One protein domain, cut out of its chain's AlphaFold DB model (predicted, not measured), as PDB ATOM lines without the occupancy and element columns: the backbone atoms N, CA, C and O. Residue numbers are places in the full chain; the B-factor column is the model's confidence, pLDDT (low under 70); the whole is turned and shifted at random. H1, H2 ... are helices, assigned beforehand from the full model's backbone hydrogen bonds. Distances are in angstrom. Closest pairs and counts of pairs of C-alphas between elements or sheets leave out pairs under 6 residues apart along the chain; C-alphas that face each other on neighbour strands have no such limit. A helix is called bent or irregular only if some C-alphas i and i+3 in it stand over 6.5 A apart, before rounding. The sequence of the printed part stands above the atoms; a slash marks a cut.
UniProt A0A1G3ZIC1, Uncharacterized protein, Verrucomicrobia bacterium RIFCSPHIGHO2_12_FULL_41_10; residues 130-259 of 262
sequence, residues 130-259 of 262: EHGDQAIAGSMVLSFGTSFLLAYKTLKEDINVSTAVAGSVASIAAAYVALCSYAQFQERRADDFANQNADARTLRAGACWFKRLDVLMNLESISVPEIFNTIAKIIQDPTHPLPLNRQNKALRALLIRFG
ATOM      1  N   GLU A 130     -34.110 -50.905  -0.135       59.09
ATOM      2  CA  GLU A 130     -33.003 -50.836  -1.101       59.09
ATOM      3  C   GLU A 130     -32.568 -49.378  -1.343       59.09
ATOM      4  O   GLU A 130     -31.374 -49.082  -1.424       59.09
ATOM      5  N   HIS A 131     -33.525 -48.450  -1.435       61.09
ATOM      6  CA  HIS A 131     -33.234 -47.026  -1.619       61.09
ATOM      7  C   HIS A 131     -32.776 -46.339  -0.322       61.09
ATOM      8  O   HIS A 131     -31.928 -45.444  -0.372       61.09
ATOM      9  N   GLY A 132     -33.289 -46.765   0.832       59.72
ATOM     10  CA  GLY A 132     -32.886 -46.317   2.163       59.72
ATOM     11  C   GLY A 132     -31.438 -46.668   2.467       59.72
ATOM     12  O   GLY A 132     -30.668 -45.781   2.832       59.72
ATOM     13  N   ASP A 133     -31.027 -47.905   2.202       57.03
ATOM     14  CA  ASP A 133     -29.639 -48.351   2.351       57.03
ATOM     15  C   ASP A 133     -28.690 -47.566   1.437       57.03
ATOM     16  O   ASP A 133     -27.601 -47.162   1.850       57.03
ATOM     17  N   GLN A 134     -29.117 -47.264   0.206       59.81
ATOM     18  CA  GLN A 134     -28.355 -46.409  -0.710       59.81
ATOM     19  C   GLN A 134     -28.262 -44.960  -0.216       59.81
ATOM     20  O   GLN A 134     -27.197 -44.342  -0.316       59.81
ATOM     21  N   ALA A 135     -29.344 -44.411   0.341       59.91
ATOM     22  CA  ALA A 135     -29.362 -43.070   0.915       59.91
ATOM     23  C   ALA A 135     -28.474 -42.980   2.169       59.91
ATOM     24  O   ALA A 135     -27.712 -42.018   2.305       59.91
ATOM     25  N   ILE A 136     -28.506 -43.994   3.041       59.12
ATOM     26  CA  ILE A 136     -27.629 -44.130   4.213       59.12
ATOM     27  C   ILE A 136     -26.172 -44.223   3.763       59.12
ATOM     28  O   ILE A 136     -25.342 -43.432   4.212       59.12
ATOM     29  N   ALA A 137     -25.851 -45.122   2.830       57.31
ATOM     30  CA  ALA A 137     -24.493 -45.285   2.319       57.31
ATOM     31  C   ALA A 137     -23.967 -43.994   1.665       57.31
ATOM     32  O   ALA A 137     -22.850 -43.561   1.955       57.31
ATOM     33  N   GLY A 138     -24.780 -43.328   0.838       59.56
ATOM     34  CA  GLY A 138     -24.433 -42.044   0.221       59.56
ATOM     35  C   GLY A 138     -24.216 -40.929   1.250       59.56
ATOM     36  O   GLY A 138     -23.235 -40.188   1.171       59.56
ATOM     37  N   SER A 139     -25.083 -40.853   2.260       60.06
ATOM     38  CA  SER A 139     -24.984 -39.924   3.392       60.06
ATOM     39  C   SER A 139     -23.705 -40.145   4.215       60.06
ATOM     40  O   SER A 139     -22.976 -39.191   4.519       60.06
ATOM     41  N   MET A 140     -23.362 -41.405   4.501       59.75
ATOM     42  CA  MET A 140     -22.125 -41.771   5.196       59.75
ATOM     43  C   MET A 140     -20.892 -41.399   4.368       59.75
ATOM     44  O   MET A 140     -19.968 -40.783   4.900       59.75
ATOM     45  N   VAL A 141     -20.876 -41.689   3.063       62.56
ATOM     46  CA  VAL A 141     -19.763 -41.316   2.170       62.56
ATOM     47  C   VAL A 141     -19.569 -39.801   2.127       62.56
ATOM     48  O   VAL A 141     -18.436 -39.331   2.246       62.56
ATOM     49  N   LEU A 142     -20.648 -39.022   2.019       61.84
ATOM     50  CA  LEU A 142     -20.566 -37.559   2.033       61.84
ATOM     51  C   LEU A 142     -20.045 -37.030   3.374       61.84
ATOM     52  O   LEU A 142     -19.207 -36.127   3.383       61.84
ATOM     53  N   SER A 143     -20.465 -37.622   4.492       61.59
ATOM     54  CA  SER A 143     -20.061 -37.218   5.848       61.59
ATOM     55  C   SER A 143     -18.606 -37.543   6.166       61.59
ATOM     56  O   SER A 143     -17.850 -36.689   6.643       61.59
ATOM     57  N   PHE A 144     -18.179 -38.773   5.873       61.00
ATOM     58  CA  PHE A 144     -16.791 -39.190   6.054       61.00
ATOM     59  C   PHE A 144     -15.871 -38.491   5.054       61.00
ATOM     60  O   PHE A 144     -14.785 -38.055   5.433       61.00
ATOM     61  N   GLY A 145     -16.317 -38.310   3.808       61.56
ATOM     62  CA  GLY A 145     -15.582 -37.589   2.773       61.56
ATOM     63  C   GLY A 145     -15.351 -36.122   3.131       61.56
ATOM     64  O   GLY A 145     -14.219 -35.644   3.066       61.56
ATOM     65  N   THR A 146     -16.386 -35.411   3.587       64.31
ATOM     66  CA  THR A 146     -16.248 -34.016   4.050       64.31
ATOM     67  C   THR A 146     -15.359 -33.912   5.284       64.31
ATOM     68  O   THR A 146     -14.478 -33.055   5.313       64.31
ATOM     69  N   SER A 147     -15.508 -34.813   6.259       61.84
ATOM     70  CA  SER A 147     -14.655 -34.841   7.456       61.84
ATOM     71  C   SER A 147     -13.187 -35.126   7.109       61.84
ATOM     72  O   SER A 147     -12.284 -34.474   7.634       61.84
ATOM     73  N   PHE A 148     -12.931 -36.049   6.174       62.84
ATOM     74  CA  PHE A 148     -11.589 -36.356   5.673       62.84
ATOM     75  C   PHE A 148     -10.963 -35.159   4.949       62.84
ATOM     76  O   PHE A 148      -9.816 -34.809   5.228       62.84
ATOM     77  N   LEU A 149     -11.711 -34.491   4.065       65.88
ATOM     78  CA  LEU A 149     -11.245 -33.293   3.360       65.88
ATOM     79  C   LEU A 149     -10.930 -32.151   4.332       65.88
ATOM     80  O   LEU A 149      -9.900 -31.489   4.189       65.88
ATOM     81  N   LEU A 150     -11.769 -31.951   5.351       65.88
ATOM     82  CA  LEU A 150     -11.556 -30.932   6.376       65.88
ATOM     83  C   LEU A 150     -10.312 -31.241   7.224       65.88
ATOM     84  O   LEU A 150      -9.507 -30.347   7.487       65.88
ATOM     85  N   ALA A 151     -10.108 -32.507   7.600       63.09
ATOM     86  CA  ALA A 151      -8.925 -32.959   8.330       63.09
ATOM     87  C   ALA A 151      -7.641 -32.844   7.489       63.09
ATOM     88  O   ALA A 151      -6.619 -32.378   7.993       63.09
ATOM     89  N   TYR A 152      -7.687 -33.206   6.204       64.62
ATOM     90  CA  TYR A 152      -6.565 -33.048   5.274       64.62
ATOM     91  C   TYR A 152      -6.193 -31.575   5.088       64.62
ATOM     92  O   TYR A 152      -5.021 -31.214   5.194       64.62
ATOM     93  N   LYS A 153      -7.191 -30.706   4.890       66.69
ATOM     94  CA  LYS A 153      -6.985 -29.257   4.794       66.69
ATOM     95  C   LYS A 153      -6.397 -28.694   6.088       66.69
ATOM     96  O   LYS A 153      -5.470 -27.901   6.045       66.69
ATOM     97  N   THR A 154      -6.851 -29.184   7.238       64.81
ATOM     98  CA  THR A 154      -6.315 -28.807   8.553       64.81
ATOM     99  C   THR A 154      -4.850 -29.201   8.734       64.81
ATOM    100  O   THR A 154      -4.059 -28.405   9.227       64.81
ATOM    101  N   LEU A 155      -4.467 -30.403   8.291       64.25
ATOM    102  CA  LEU A 155      -3.081 -30.879   8.339       64.25
ATOM    103  C   LEU A 155      -2.150 -30.128   7.377       64.25
ATOM    104  O   LEU A 155      -0.947 -30.082   7.624       64.25
ATOM    105  N   LYS A 156      -2.688 -29.586   6.277       68.50
ATOM    106  CA  LYS A 156      -1.913 -28.916   5.226       68.50
ATOM    107  C   LYS A 156      -1.862 -27.391   5.373       68.50
ATOM    108  O   LYS A 156      -0.877 -26.790   4.964       68.50
ATOM    109  N   GLU A 157      -2.905 -26.776   5.927       71.69
ATOM    110  CA  GLU A 157      -3.110 -25.317   5.937       71.69
ATOM    111  C   GLU A 157      -3.192 -24.714   7.352       71.69
ATOM    112  O   GLU A 157      -3.600 -23.568   7.504       71.69
ATOM    113  N   ASP A 158      -2.808 -25.470   8.388       66.12
ATOM    114  CA  ASP A 158      -2.737 -25.008   9.789       66.12
ATOM    115  C   ASP A 158      -4.072 -24.449  10.336       66.12
ATOM    116  O   ASP A 158      -4.131 -23.534  11.161       66.12
ATOM    117  N   ILE A 159      -5.191 -25.021   9.877       63.31
ATOM    118  CA  ILE A 159      -6.527 -24.674  10.379       63.31
ATOM    119  C   ILE A 159      -6.630 -25.077  11.859       63.31
ATOM    120  O   ILE A 159      -6.131 -26.115  12.290       63.31
ATOM    121  N   ASN A 160      -7.315 -24.272  12.670       69.12
ATOM    122  CA  ASN A 160      -7.542 -24.600  14.074       69.12
ATOM    123  C   ASN A 160      -8.301 -25.939  14.216       69.12
ATOM    124  O   ASN A 160      -9.381 -26.122  13.648       69.12
ATOM    125  N   VAL A 161      -7.764 -26.857  15.028       66.19
ATOM    126  CA  VAL A 161      -8.348 -28.177  15.333       66.19
ATOM    127  C   VAL A 161      -9.800 -28.070  15.813       66.19
ATOM    128  O   VAL A 161     -10.623 -28.913  15.465       66.19
ATOM    129  N   SER A 162     -10.142 -27.013  16.555       65.62
ATOM    130  CA  SER A 162     -11.516 -26.758  17.003       65.62
ATOM    131  C   SER A 162     -12.485 -26.569  15.831       65.62
ATOM    132  O   SER A 162     -13.601 -27.081  15.867       65.62
ATOM    133  N   THR A 163     -12.058 -25.874  14.775       65.94
ATOM    134  CA  THR A 163     -12.859 -25.643  13.566       65.94
ATOM    135  C   THR A 163     -13.037 -26.937  12.773       65.94
ATOM    136  O   THR A 163     -14.121 -27.209  12.263       65.94
ATOM    137  N   ALA A 164     -11.996 -27.774  12.720       63.38
ATOM    138  CA  ALA A 164     -12.048 -29.072  12.055       63.38
ATOM    139  C   ALA A 164     -13.014 -30.052  12.750       63.38
ATOM    140  O   ALA A 164     -13.801 -30.743  12.097       63.38
ATOM    141  N   VAL A 165     -12.990 -30.086  14.087       64.94
ATOM    142  CA  VAL A 165     -13.920 -30.894  14.889       64.94
ATOM    143  C   VAL A 165     -15.352 -30.384  14.725       64.94
ATOM    144  O   VAL A 165     -16.239 -31.181  14.429       64.94
ATOM    145  N   ALA A 166     -15.578 -29.070  14.831       65.44
ATOM    146  CA  ALA A 166     -16.905 -28.477  14.654       65.44
ATOM    147  C   ALA A 166     -17.497 -28.769  13.264       65.44
ATOM    148  O   ALA A 166     -18.662 -29.147  13.162       65.44
ATOM    149  N   GLY A 167     -16.693 -28.666  12.199       64.25
ATOM    150  CA  GLY A 167     -17.143 -28.979  10.840       64.25
ATOM    151  C   GLY A 167     -17.464 -30.462  10.625       64.25
ATOM    152  O   GLY A 167     -18.431 -30.782   9.938       64.25
ATOM    153  N   SER A 168     -16.717 -31.370  11.260       65.31
ATOM    154  CA  SER A 168     -16.994 -32.815  11.185       65.31
ATOM    155  C   SER A 168     -18.296 -33.180  11.912       65.31
ATOM    156  O   SER A 168     -19.125 -33.908  11.374       65.31
ATOM    157  N   VAL A 169     -18.518 -32.616  13.107       64.50
ATOM    158  CA  VAL A 169     -19.767 -32.800  13.871       64.50
ATOM    159  C   VAL A 169     -20.967 -32.239  13.108       64.50
ATOM    160  O   VAL A 169     -21.996 -32.905  13.019       64.50
ATOM    161  N   ALA A 170     -20.834 -31.052  12.509       65.25
ATOM    162  CA  ALA A 170     -21.891 -30.456  11.698       65.25
ATOM    163  C   ALA A 170     -22.254 -31.325  10.481       65.25
ATOM    164  O   ALA A 170     -23.431 -31.457  10.159       65.25
ATOM    165  N   SER A 171     -21.262 -31.955   9.838       66.19
ATOM    166  CA  SER A 171     -21.483 -32.853   8.698       66.19
ATOM    167  C   SER A 171     -22.268 -34.108   9.090       66.19
ATOM    168  O   SER A 171     -23.281 -34.422   8.467       66.19
ATOM    169  N   ILE A 172     -21.874 -34.768  10.184       68.50
ATOM    170  CA  ILE A 172     -22.584 -35.943  10.715       68.50
ATOM    171  C   ILE A 172     -24.021 -35.573  11.105       68.50
ATOM    172  O   ILE A 172     -24.958 -36.292  10.764       68.50
ATOM    173  N   ALA A 173     -24.213 -34.431  11.773       67.81
ATOM    174  CA  ALA A 173     -25.544 -33.954  12.141       67.81
ATOM    175  C   ALA A 173     -26.419 -33.677  10.907       67.81
ATOM    176  O   ALA A 173     -27.588 -34.055  10.887       67.81
ATOM    177  N   ALA A 174     -25.859 -33.069   9.857       67.38
ATOM    178  CA  ALA A 174     -26.574 -32.824   8.607       67.38
ATOM    179  C   ALA A 174     -26.981 -34.132   7.909       67.38
ATOM    180  O   ALA A 174     -28.114 -34.253   7.446       67.38
ATOM    181  N   ALA A 175     -26.092 -35.125   7.881       68.81
ATOM    182  CA  ALA A 175     -26.381 -36.453   7.349       68.81
ATOM    183  C   ALA A 175     -27.474 -37.188   8.125       68.81
ATOM    184  O   ALA A 175     -28.351 -37.803   7.515       68.81
ATOM    185  N   TYR A 176     -27.453 -37.091   9.453       70.81
ATOM    186  CA  TYR A 176     -28.494 -37.656  10.302       70.81
ATOM    187  C   TYR A 176     -29.855 -37.000  10.034       70.81
ATOM    188  O   TYR A 176     -30.838 -37.690   9.781       70.81
ATOM    189  N   VAL A 177     -29.909 -35.664   9.980       72.38
ATOM    190  CA  VAL A 177     -31.142 -34.931   9.643       72.38
ATOM    191  C   VAL A 177     -31.652 -35.302   8.248       72.38
ATOM    192  O   VAL A 177     -32.860 -35.469   8.067       72.38
ATOM    193  N   ALA A 178     -30.759 -35.455   7.266       69.94
ATOM    194  CA  ALA A 178     -31.122 -35.876   5.916       69.94
ATOM    195  C   ALA A 178     -31.715 -37.293   5.901       69.94
ATOM    196  O   ALA A 178     -32.741 -37.510   5.257       69.94
ATOM    197  N   LEU A 179     -31.121 -38.225   6.653       73.69
ATOM    198  CA  LEU A 179     -31.628 -39.587   6.794       73.69
ATOM    199  C   LEU A 179     -33.026 -39.606   7.421       73.69
ATOM    200  O   LEU A 179     -33.947 -40.174   6.840       73.69
ATOM    201  N   CYS A 180     -33.210 -38.933   8.557       74.88
ATOM    202  CA  CYS A 180     -34.513 -38.839   9.216       74.88
ATOM    203  C   CYS A 180     -35.562 -38.193   8.301       74.88
ATOM    204  O   CYS A 180     -36.686 -38.673   8.194       74.88
ATOM    205  N   SER A 181     -35.188 -37.138   7.571       76.19
ATOM    206  CA  SER A 181     -36.084 -36.479   6.613       76.19
ATOM    207  C   SER A 181     -36.492 -37.404   5.465       76.19
ATOM    208  O   SER A 181     -37.641 -37.348   5.015       76.19
ATOM    209  N   TYR A 182     -35.564 -38.245   4.995       78.00
ATOM    210  CA  TYR A 182     -35.823 -39.248   3.968       78.00
ATOM    211  C   TYR A 182     -36.739 -40.361   4.488       78.00
ATOM    212  O   TYR A 182     -37.746 -40.646   3.846       78.00
ATOM    213  N   ALA A 183     -36.475 -40.902   5.681       80.50
ATOM    214  CA  ALA A 183     -37.353 -41.871   6.340       80.50
ATOM    215  C   ALA A 183     -38.782 -41.321   6.474       80.50
ATOM    216  O   ALA A 183     -39.725 -41.900   5.941       80.50
ATOM    217  N   GLN A 184     -38.934 -40.104   7.006       83.50
ATOM    218  CA  GLN A 184     -40.246 -39.466   7.112       83.50
ATOM    219  C   GLN A 184     -40.920 -39.230   5.754       83.50
ATOM    220  O   GLN A 184     -42.146 -39.130   5.667       83.50
ATOM    221  N   PHE A 185     -40.146 -39.041   4.684       85.56
ATOM    222  CA  PHE A 185     -40.693 -38.925   3.337       85.56
ATOM    223  C   PHE A 185     -41.246 -40.263   2.840       85.56
ATOM    224  O   PHE A 185     -42.339 -40.263   2.273       85.56
ATOM    225  N   GLN A 186     -40.548 -41.371   3.094       87.25
ATOM    226  CA  GLN A 186     -41.029 -42.722   2.783       87.25
ATOM    227  C   GLN A 186     -42.312 -43.032   3.562       87.25
ATOM    228  O   GLN A 186     -43.331 -43.333   2.944       87.25
ATOM    229  N   GLU A 187     -42.326 -42.775   4.872       89.38
ATOM    230  CA  GLU A 187     -43.515 -42.911   5.730       89.38
ATOM    231  C   GLU A 187     -44.723 -42.136   5.199       89.38
ATOM    232  O   GLU A 187     -45.835 -42.654   5.092       89.38
ATOM    233  N   ARG A 188     -44.516 -40.875   4.789       92.56
ATOM    234  CA  ARG A 188     -45.591 -40.062   4.200       92.56
ATOM    235  C   ARG A 188     -46.125 -40.667   2.905       92.56
ATOM    236  O   ARG A 188     -47.319 -40.545   2.656       92.56
ATOM    237  N   ARG A 189     -45.272 -41.274   2.074       94.06
ATOM    238  CA  ARG A 189     -45.704 -41.925   0.826       94.06
ATOM    239  C   ARG A 189     -46.487 -43.200   1.101       94.06
ATOM    240  O   ARG A 189     -47.456 -43.450   0.386       94.06
ATOM    241  N   ALA A 190     -46.082 -43.968   2.105       95.56
ATOM    242  CA  ALA A 190     -46.798 -45.151   2.555       95.56
ATOM    243  C   ALA A 190     -48.175 -44.798   3.131       95.56
ATOM    244  O   ALA A 190     -49.186 -45.337   2.674       95.56
ATOM    245  N   ASP A 191     -48.252 -43.779   3.990       97.31
ATOM    246  CA  ASP A 191     -49.527 -43.225   4.457       97.31
ATOM    247  C   ASP A 191     -50.401 -42.731   3.309       97.31
ATOM    248  O   ASP A 191     -51.593 -43.014   3.270       97.31
ATOM    249  N   ASP A 192     -49.841 -41.963   2.372       97.19
ATOM    250  CA  ASP A 192     -50.609 -41.414   1.256       97.19
ATOM    251  C   ASP A 192     -51.148 -42.543   0.359       97.19
ATOM    252  O   ASP A 192     -52.286 -42.457  -0.108       97.19
ATOM    253  N   PHE A 193     -50.394 -43.632   0.178       97.94
ATOM    254  CA  PHE A 193     -50.860 -44.823  -0.527       97.94
ATOM    255  C   PHE A 193     -51.999 -45.526   0.220       97.94
ATOM    256  O   PHE A 193     -53.040 -45.793  -0.385       97.94
ATOM    257  N   ALA A 194     -51.861 -45.771   1.526       98.06
ATOM    258  CA  ALA A 194     -52.941 -46.331   2.337       98.06
ATOM    259  C   ALA A 194     -54.185 -45.424   2.296       98.06
ATOM    260  O   ALA A 194     -55.295 -45.882   2.020       98.06
ATOM    261  N   ASN A 195     -53.999 -44.110   2.432       97.81
ATOM    262  CA  ASN A 195     -55.063 -43.109   2.416       97.81
ATOM    263  C   ASN A 195     -55.820 -43.025   1.082       97.81
ATOM    264  O   ASN A 195     -56.998 -42.658   1.068       97.81
ATOM    265  N   GLN A 196     -55.173 -43.347  -0.038       97.62
ATOM    266  CA  GLN A 196     -55.792 -43.372  -1.367       97.62
ATOM    267  C   GLN A 196     -56.585 -44.656  -1.632       97.62
ATOM    268  O   GLN A 196     -57.539 -44.629  -2.408       97.62
ATOM    269  N   ASN A 197     -56.221 -45.755  -0.972       97.56
ATOM    270  CA  ASN A 197     -56.647 -47.101  -1.354       97.56
ATOM    271  C   ASN A 197     -57.541 -47.799  -0.329       97.56
ATOM    272  O   ASN A 197     -58.403 -48.590  -0.705       97.56
ATOM    273  N   ALA A 198     -57.392 -47.468   0.952       97.31
ATOM    274  CA  ALA A 198     -58.237 -47.962   2.028       97.31
ATOM    275  C   ALA A 198     -59.717 -47.608   1.788       97.31
ATOM    276  O   ALA A 198     -60.033 -46.567   1.201       97.31
ATOM    277  N   ASP A 199     -60.635 -48.450   2.257       95.69
ATOM    278  CA  ASP A 199     -62.058 -48.102   2.305       95.69
ATOM    279  C   ASP A 199     -62.361 -47.189   3.510       95.69
ATOM    280  O   ASP A 199     -61.497 -46.929   4.350       95.69
ATOM    281  N   ALA A 200     -63.594 -46.687   3.609       95.06
ATOM    282  CA  ALA A 200     -63.983 -45.761   4.675       95.06
ATOM    283  C   ALA A 200     -63.751 -46.329   6.089       95.06
ATOM    284  O   ALA A 200     -63.345 -45.604   6.997       95.06
ATOM    285  N   ARG A 201     -63.991 -47.632   6.278       93.75
ATOM    286  CA  ARG A 201     -63.828 -48.298   7.573       93.75
ATOM    287  C   ARG A 201     -62.351 -48.407   7.946       93.75
ATOM    288  O   ARG A 201     -61.982 -48.055   9.060       93.75
ATOM    289  N   THR A 202     -61.532 -48.835   6.996       95.88
ATOM    290  CA  THR A 202     -60.077 -48.985   7.119       95.88
ATOM    291  C   THR A 202     -59.407 -47.634   7.388       95.88
ATOM    292  O   THR A 202     -58.555 -47.527   8.260       95.88
ATOM    293  N   LEU A 203     -59.849 -46.555   6.724       95.88
ATOM    294  CA  LEU A 203     -59.364 -45.195   6.999       95.88
ATOM    295  C   LEU A 203     -59.682 -44.726   8.421       95.88
ATOM    296  O   LEU A 203     -58.824 -44.143   9.085       95.88
ATOM    297  N   ARG A 204     -60.916 -44.957   8.891       94.56
ATOM    298  CA  ARG A 204     -61.309 -44.607  10.262       94.56
ATOM    299  C   ARG A 204     -60.460 -45.380  11.272       94.56
ATOM    300  O   ARG A 204     -59.988 -44.792  12.239       94.56
ATOM    301  N   ALA A 205     -60.239 -46.666  11.017       91.94
ATOM    302  CA  ALA A 205     -59.419 -47.528  11.854       91.94
ATOM    303  C   ALA A 205     -57.951 -47.052  11.899       91.94
ATOM    304  O   ALA A 205     -57.425 -46.812  12.981       91.94
ATOM    305  N   GLY A 206     -57.328 -46.766  10.751       93.50
ATOM    306  CA  GLY A 206     -55.977 -46.189  10.697       93.50
ATOM    307  C   GLY A 206     -55.856 -44.858  11.452       93.50
ATOM    308  O   GLY A 206     -54.902 -44.637  12.198       93.50
ATOM    309  N   ALA A 207     -56.865 -43.984  11.360       94.00
ATOM    310  CA  ALA A 207     -56.899 -42.754  12.152       94.00
ATOM    311  C   ALA A 207     -56.977 -43.024  13.671       94.00
ATOM    312  O   ALA A 207     -56.332 -42.322  14.455       94.00
ATOM    313  N   CYS A 208     -57.737 -44.036  14.098       91.00
ATOM    314  CA  CYS A 208     -57.777 -44.475  15.495       91.00
ATOM    315  C   CYS A 208     -56.429 -45.032  15.963       91.00
ATOM    316  O   CYS A 208     -56.005 -44.718  17.078       91.00
ATOM    317  N   TRP A 209     -55.733 -45.786  15.110       91.38
ATOM    318  CA  TRP A 209     -54.401 -46.309  15.403       91.38
ATOM    319  C   TRP A 209     -53.401 -45.180  15.683       91.38
ATOM    320  O   TRP A 209     -52.808 -45.144  16.763       91.38
ATOM    321  N   PHE A 210     -53.306 -44.179  14.798       91.69
ATOM    322  CA  PHE A 210     -52.422 -43.023  15.010       91.69
ATOM    323  C   PHE A 210     -52.767 -42.221  16.266       91.69
ATOM    324  O   PHE A 210     -51.873 -41.732  16.956       91.69
ATOM    325  N   LYS A 211     -54.059 -42.103  16.597       88.62
ATOM    326  CA  LYS A 211     -54.493 -41.455  17.839       88.62
ATOM    327  C   LYS A 211     -53.964 -42.191  19.070       88.62
ATOM    328  O   LYS A 211     -53.515 -41.546  20.013       88.62
ATOM    329  N   ARG A 212     -54.024 -43.529  19.081       86.69
ATOM    330  CA  ARG A 212     -53.481 -44.330  20.190       86.69
ATOM    331  C   ARG A 212     -51.961 -44.257  20.248       86.69
ATOM    332  O   ARG A 212     -51.428 -44.120  21.344       86.69
ATOM    333  N   LEU A 213     -51.287 -44.279  19.100       84.31
ATOM    334  CA  LEU A 213     -49.838 -44.106  19.038       84.31
ATOM    335  C   LEU A 213     -49.405 -42.757  19.632       84.31
ATOM    336  O   LEU A 213     -48.472 -42.722  20.427       84.31
ATOM    337  N   ASP A 214     -50.121 -41.661  19.339       82.31
ATOM    338  CA  ASP A 214     -49.823 -40.353  19.941       82.31
ATOM    339  C   ASP A 214     -49.893 -40.394  21.475       82.31
ATOM    340  O   ASP A 214     -49.027 -39.842  22.153       82.31
ATOM    341  N   VAL A 215     -50.906 -41.075  22.026       80.25
ATOM    342  CA  VAL A 215     -51.070 -41.257  23.476       80.25
ATOM    343  C   VAL A 215     -49.915 -42.064  24.064       80.25
ATOM    344  O   VAL A 215     -49.370 -41.651  25.083       80.25
ATOM    345  N   LEU A 216     -49.510 -43.165  23.425       74.75
ATOM    346  CA  LEU A 216     -48.393 -43.993  23.896       74.75
ATOM    347  C   LEU A 216     -47.077 -43.206  23.898       74.75
ATOM    348  O   LEU A 216     -46.393 -43.168  24.918       74.75
ATOM    349  N   MET A 217     -46.788 -42.462  22.827       71.44
ATOM    350  CA  MET A 217     -45.604 -41.596  22.769       71.44
ATOM    351  C   MET A 217     -45.627 -40.483  23.830       71.44
ATOM    352  O   MET A 217     -44.578 -40.083  24.323       71.44
ATOM    353  N   ASN A 218     -46.803 -39.970  24.213       67.25
ATOM    354  CA  ASN A 218     -46.900 -39.009  25.318       67.25
ATOM    355  C   ASN A 218     -46.537 -39.653  26.669       67.25
ATOM    356  O   ASN A 218     -45.907 -38.998  27.497       67.25
ATOM    357  N   LEU A 219     -46.922 -40.914  26.900       62.88
ATOM    358  CA  LEU A 219     -46.642 -41.633  28.151       62.88
ATOM    359  C   LEU A 219     -45.163 -42.005  28.301       62.88
ATOM    360  O   LEU A 219     -44.650 -42.026  29.417       62.88
ATOM    361  N   GLU A 220     -44.492 -42.285  27.188       58.91
ATOM    362  CA  GLU A 220     -43.072 -42.653  27.154       58.91
ATOM    363  C   GLU A 220     -42.130 -41.448  27.030       58.91
ATOM    364  O   GLU A 220     -40.909 -41.600  27.129       58.91
ATOM    365  N   SER A 221     -42.677 -40.247  26.819       57.38
ATOM    366  CA  SER A 221     -41.865 -39.047  26.648       57.38
ATOM    367  C   SER A 221     -41.020 -38.753  27.895       57.38
ATOM    368  O   SER A 221     -41.478 -38.833  29.038       57.38
ATOM    369  N   ILE A 222     -39.753 -38.396  27.663       57.44
ATOM    370  CA  ILE A 222     -38.848 -37.858  28.689       57.44
ATOM    371  C   ILE A 222     -39.589 -36.727  29.406       57.44
ATOM    372  O   ILE A 222     -40.214 -35.918  28.726       57.44
ATOM    373  N   SER A 223     -39.511 -36.637  30.742       57.19
ATOM    374  CA  SER A 223     -40.191 -35.584  31.509       57.19
ATOM    375  C   SER A 223     -39.676 -34.196  31.102       57.19
ATOM    376  O   SER A 223     -38.740 -33.649  31.693       57.19
ATOM    377  N   VAL A 224     -40.267 -33.630  30.061       57.91
ATOM    378  CA  VAL A 224     -39.996 -32.289  29.573       57.91
ATOM    379  C   VAL A 224     -41.213 -31.419  29.856       57.91
ATOM    380  O   VAL A 224     -42.339 -31.916  29.903       57.91
ATOM    381  N   PRO A 225     -41.023 -30.108  30.072       63.62
ATOM    382  CA  PRO A 225     -42.144 -29.184  30.117       63.62
ATOM    383  C   PRO A 225     -43.021 -29.340  28.870       63.62
ATOM    384  O   PRO A 225     -42.494 -29.493  27.771       63.62
ATOM    385  N   GLU A 226     -44.341 -29.238  29.030       65.31
ATOM    386  CA  GLU A 226     -45.342 -29.515  27.984       65.31
ATOM    387  C   GLU A 226     -45.087 -28.755  26.666       65.31
ATOM    388  O   GLU A 226     -45.315 -29.279  25.576       65.31
ATOM    389  N   ILE A 227     -44.503 -27.553  26.751       60.66
ATOM    390  CA  ILE A 227     -44.091 -26.738  25.595       60.66
ATOM    391  C   ILE A 227     -43.055 -27.430  24.686       60.66
ATOM    392  O   ILE A 227     -42.932 -27.089  23.511       60.66
ATOM    393  N   PHE A 228     -42.330 -28.419  25.206       69.06
ATOM    394  CA  PHE A 228     -41.323 -29.195  24.489       69.06
ATOM    395  C   PHE A 228     -41.805 -30.592  24.079       69.06
ATOM    396  O   PHE A 228     -41.039 -31.300  23.430       69.06
ATOM    397  N   ASN A 229     -43.055 -30.985  24.364       68.88
ATOM    398  CA  ASN A 229     -43.563 -32.331  24.049       68.88
ATOM    399  C   ASN A 229     -43.440 -32.681  22.562       68.88
ATOM    400  O   ASN A 229     -43.033 -33.784  22.212       68.88
ATOM    401  N   THR A 230     -43.722 -31.731  21.669       69.06
ATOM    402  CA  THR A 230     -43.557 -31.937  20.222       69.06
ATOM    403  C   THR A 230     -42.103 -32.224  19.851       69.06
ATOM    404  O   THR A 230     -41.837 -33.101  19.034       69.06
ATOM    405  N   ILE A 231     -41.155 -31.508  20.462       66.38
ATOM    406  CA  ILE A 231     -39.723 -31.710  20.217       66.38
ATOM    407  C   ILE A 231     -39.274 -33.048  20.810       66.38
ATOM    408  O   ILE A 231     -38.544 -33.779  20.150       66.38
ATOM    409  N   ALA A 232     -39.751 -33.408  22.003       67.06
ATOM    410  CA  ALA A 232     -39.456 -34.695  22.626       67.06
ATOM    411  C   ALA A 232     -39.938 -35.873  21.771       67.06
ATOM    412  O   ALA A 232     -39.164 -36.799  21.557       67.06
ATOM    413  N   LYS A 233     -41.145 -35.802  21.195       66.69
ATOM    414  CA  LYS A 233     -41.651 -36.822  20.259       66.69
ATOM    415  C   LYS A 233     -40.778 -36.965  19.014       66.69
ATOM    416  O   LYS A 233     -40.493 -38.080  18.607       66.69
ATOM    417  N   ILE A 234     -40.328 -35.847  18.439       68.81
ATOM    418  CA  ILE A 234     -39.411 -35.859  17.287       68.81
ATOM    419  C   ILE A 234     -38.061 -36.476  17.668       68.81
ATOM    420  O   ILE A 234     -37.444 -37.141  16.852       68.81
ATOM    421  N   ILE A 235     -37.576 -36.248  18.887       67.12
ATOM    422  CA  ILE A 235     -36.316 -36.843  19.354       67.12
ATOM    423  C   ILE A 235     -36.484 -38.342  19.626       67.12
ATOM    424  O   ILE A 235     -35.569 -39.107  19.338       67.12
ATOM    425  N   GLN A 236     -37.628 -38.748  20.181       68.75
ATOM    426  CA  GLN A 236     -37.938 -40.139  20.509       68.75
ATOM    427  C   GLN A 236     -38.124 -40.992  19.253       68.75
ATOM    428  O   GLN A 236     -37.642 -42.118  19.212       68.75
ATOM    429  N   ASP A 237     -38.776 -40.438  18.232       71.25
ATOM    430  CA  ASP A 237     -38.968 -41.091  16.943       71.25
ATOM    431  C   ASP A 237     -38.717 -40.102  15.789       71.25
ATOM    432  O   ASP A 237     -39.642 -39.487  15.247       71.25
ATOM    433  N   PRO A 238     -37.444 -39.894  15.415       70.00
ATOM    434  CA  PRO A 238     -37.081 -38.922  14.392       70.00
ATOM    435  C   PRO A 238     -37.370 -39.418  12.973       70.00
ATOM    436  O   PRO A 238     -37.391 -38.613  12.036       70.00
ATOM    437  N   THR A 239     -37.578 -40.722  12.790       75.56
ATOM    438  CA  THR A 239     -37.779 -41.353  11.483       75.56
ATOM    439  C   THR A 239     -39.230 -41.323  11.026       75.56
ATOM    440  O   THR A 239     -39.465 -41.295   9.818       75.56
ATOM    441  N   HIS A 240     -40.192 -41.218  11.947       80.56
ATOM    442  CA  HIS A 240     -41.611 -41.159  11.605       80.56
ATOM    443  C   HIS A 240     -42.196 -39.742  11.733       80.56
ATOM    444  O   HIS A 240     -41.834 -38.964  12.620       80.56
ATOM    445  N   PRO A 241     -43.131 -39.342  10.849       86.25
ATOM    446  CA  PRO A 241     -43.917 -38.135  11.060       86.25
ATOM    447  C   PRO A 241     -44.756 -38.259  12.336       86.25
ATOM    448  O   PRO A 241     -45.269 -39.332  12.641       86.25
ATOM    449  N   LEU A 242     -44.986 -37.135  13.023       86.69
ATOM    450  CA  LEU A 242     -45.816 -37.105  14.232       86.69
ATOM    451  C   LEU A 242     -47.167 -37.818  14.020       86.69
ATOM    452  O   LEU A 242     -47.865 -37.481  13.050       86.69
ATOM    453  N   PRO A 243     -47.594 -38.712  14.933       88.56
ATOM    454  CA  PRO A 243     -48.824 -39.486  14.761       88.56
ATOM    455  C   PRO A 243     -50.060 -38.614  14.524       88.56
ATOM    456  O   PRO A 243     -50.860 -38.908  13.640       88.56
ATOM    457  N   LEU A 244     -50.174 -37.470  15.209       89.19
ATOM    458  CA  LEU A 244     -51.275 -36.522  15.001       89.19
ATOM    459  C   LEU A 244     -51.363 -36.003  13.550       89.19
ATOM    460  O   LEU A 244     -52.456 -35.832  13.006       89.19
ATOM    461  N   ASN A 245     -50.227 -35.780  12.884       91.62
ATOM    462  CA  ASN A 245     -50.217 -35.355  11.481       91.62
ATOM    463  C   ASN A 245     -50.703 -36.479  10.556       91.62
ATOM    464  O   ASN A 245     -51.455 -36.218   9.613       91.62
ATOM    465  N   ARG A 246     -50.296 -37.721  10.841       94.81
ATOM    466  CA  ARG A 246     -50.708 -38.921  10.097       94.81
ATOM    467  C   ARG A 246     -52.208 -39.190  10.286       94.81
ATOM    468  O   ARG A 246     -52.931 -39.349   9.303       94.81
ATOM    469  N   GLN A 247     -52.711 -39.059  11.519       95.75
ATOM    470  CA  GLN A 247     -54.140 -39.099  11.844       95.75
ATOM    471  C   GLN A 247     -54.933 -38.077  11.018       95.75
ATOM    472  O   GLN A 247     -55.896 -38.436  10.340       95.75
ATOM    473  N   ASN A 248     -54.523 -36.806  11.036       95.12
ATOM    474  CA  ASN A 248     -55.230 -35.741  10.320       95.12
ATOM    475  C   ASN A 248     -55.287 -35.989   8.806       95.12
ATOM    476  O   ASN A 248     -56.297 -35.679   8.170       95.12
ATOM    477  N   LYS A 249     -54.239 -36.579   8.221       96.00
ATOM    478  CA  LYS A 249     -54.245 -36.992   6.812       96.00
ATOM    479  C   LYS A 249     -55.269 -38.096   6.535       96.00
ATOM    480  O   LYS A 249     -56.043 -37.951   5.588       96.00
ATOM    481  N   ALA A 250     -55.320 -39.140   7.363       96.31
ATOM    482  CA  ALA A 250     -56.296 -40.222   7.217       96.31
ATOM    483  C   ALA A 250     -57.744 -39.714   7.354       96.31
ATOM    484  O   ALA A 250     -58.599 -40.018   6.521       96.31
ATOM    485  N   LEU A 251     -58.006 -38.844   8.338       96.38
ATOM    486  CA  LEU A 251     -59.312 -38.200   8.529       96.38
ATOM    487  C   LEU A 251     -59.710 -37.313   7.348       96.38
ATOM    488  O   LEU A 251     -60.857 -37.330   6.901       96.38
ATOM    489  N   ARG A 252     -58.755 -36.556   6.800       96.94
ATOM    490  CA  ARG A 252     -58.989 -35.745   5.605       96.94
ATOM    491  C   ARG A 252     -59.300 -36.618   4.390       96.94
ATOM    492  O   ARG A 252     -60.190 -36.266   3.620       96.94
ATOM    493  N   ALA A 253     -58.604 -37.741   4.219       96.75
ATOM    494  CA  ALA A 253     -58.890 -38.692   3.148       96.75
ATOM    495  C   ALA A 253     -60.293 -39.299   3.292       96.75
ATOM    496  O   ALA A 253     -61.019 -39.378   2.302       96.75
ATOM    497  N   LEU A 254     -60.705 -39.646   4.518       96.56
ATOM    498  CA  LEU A 254     -62.049 -40.146   4.822       96.56
ATOM    499  C   LEU A 254     -63.128 -39.127   4.429       96.56
ATOM    500  O   LEU A 254     -64.088 -39.471   3.734       96.56
ATOM    501  N   LEU A 255     -62.927 -37.861   4.799       96.31
ATOM    502  CA  LEU A 255     -63.845 -36.776   4.463       96.31
ATOM    503  C   LEU A 255     -63.916 -36.526   2.953       96.31
ATOM    504  O   LEU A 255     -65.008 -36.456   2.398       96.31
ATOM    505  N   ILE A 256     -62.770 -36.411   2.278       96.88
ATOM    506  CA  ILE A 256     -62.720 -36.088   0.844       96.88
ATOM    507  C   ILE A 256     -63.293 -37.224  -0.010       96.88
ATOM    508  O   ILE A 256     -64.012 -36.958  -0.969       96.88
ATOM    509  N   ARG A 257     -62.967 -38.482   0.310       96.56
ATOM    510  CA  ARG A 257     -63.333 -39.637  -0.526       96.56
ATOM    511  C   ARG A 257     -64.736 -40.161  -0.242       96.56
ATOM    512  O   ARG A 257     -65.371 -40.684  -1.150       96.56
ATOM    513  N   PHE A 258     -65.211 -40.033   0.996       96.69
ATOM    514  CA  PHE A 258     -66.457 -40.669   1.434       96.69
ATOM    515  C   PHE A 258     -67.464 -39.705   2.068       96.69
ATOM    516  O   PHE A 258     -68.563 -40.135   2.409       96.69
ATOM    517  N   GLY A 259     -67.123 -38.424   2.249       93.38
ATOM    518  CA  GLY A 259     -68.001 -37.446   2.899       93.38
ATOM    519  C   GLY A 259     -68.251 -37.735   4.383       93.38
ATOM    520  O   GLY A 259     -69.245 -37.271   4.932       93.38
TER     521      GLY A 259
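What this domain is: This is residues 130 to 259 of the 262 residues of an uncharacterized protein of Verrucomicrobia bacterium RIFCSPHIGHO2_12_FULL_41_10 (UniProt A0A1G3ZIC1). A long helical hairpin, H1 and H2, reaches out from a small head in which H3 and H5 run side by side in opposite directions, with H5 packing on the last part of H2, residues 188 to 196. H2 and H3 open from their link as a narrow V, and the short helix H4 lies at the far end of H3, crosswise to it. The printed part has 130 residues with five named helices, in the order H1, H2, H3, H4, H5, and no named strand; its class is all helix. The whole is loose, with a radius of gyration of the C-alphas of 20.3 A, and flat, spanning 66 by 37 by 19 A.

Where its parts are: Find C-alpha 130 at (-33.003, -50.836, -1.101); from there H1, residues 130 to 157, runs 39.9 A to Glu 157. Next comes H2, residues 161 to 197, the longest helix, running 54.5 A to C-alpha 197 at (-56.647, -47.101, -1.354). Read on to H3, residues 200 to 220, which is 30.9 A long. H4, residues 226 to 236, follows; it is irregular, with C-alphas 227 and 230 7.5 A apart. H5, residues 243 to 258, runs 22.1 A and ends with C-alpha 258 at (-66.457, -40.669, 1.434).

How they stand to each other: Begin with H2, H3 and H5, an up-and-down bundle, each helix running against the one before it in the chain. H3 and H5 touch at a shallow tilt of 13 degrees, opposite ways; their closest C-alphas, of Ala 207 and Gln 247, are 4.6 A apart. H2 touches H5 with residues 188 to 196 alone, closest at the C-alphas of Asn 195 and Ala 250, 5.7 A, with a shallow tilt of 28 degrees, the same way. H2 and H3 are close but not clearly touching: their closest C-alphas, of Asn 195 and Leu 203, are 6.6 A apart. Look back along H2 for the hairpin with H1: the two touch at a shallow tilt of 14 degrees, opposite ways, closest at the C-alphas of Ser 147 and Ser 168, 4.8 A. H3, with residues 217 to 218 alone, only just touches H4, with 3 pairs of C-alphas within 8 A; the closest are those of Met 217 and Lys 233, 6.7 A, and the lines are about perpendicular at 75 degrees. H4 is apart from H1, H2 and H5. In H1, H2, H3 and H5 every O i to N i+4 pair is within hydrogen-bond range; in H4, 5 of 7 are.

The domain as a whole: The two C-alphas farthest apart, of Asp 158 and Gly 259, are 66.8 A apart. The printed part has no cut and no long link. The mean pLDDT of the printed part is 76.4; look for values under 70 at residues 130 to 156, 158 to 175, 178 and 218 to 236.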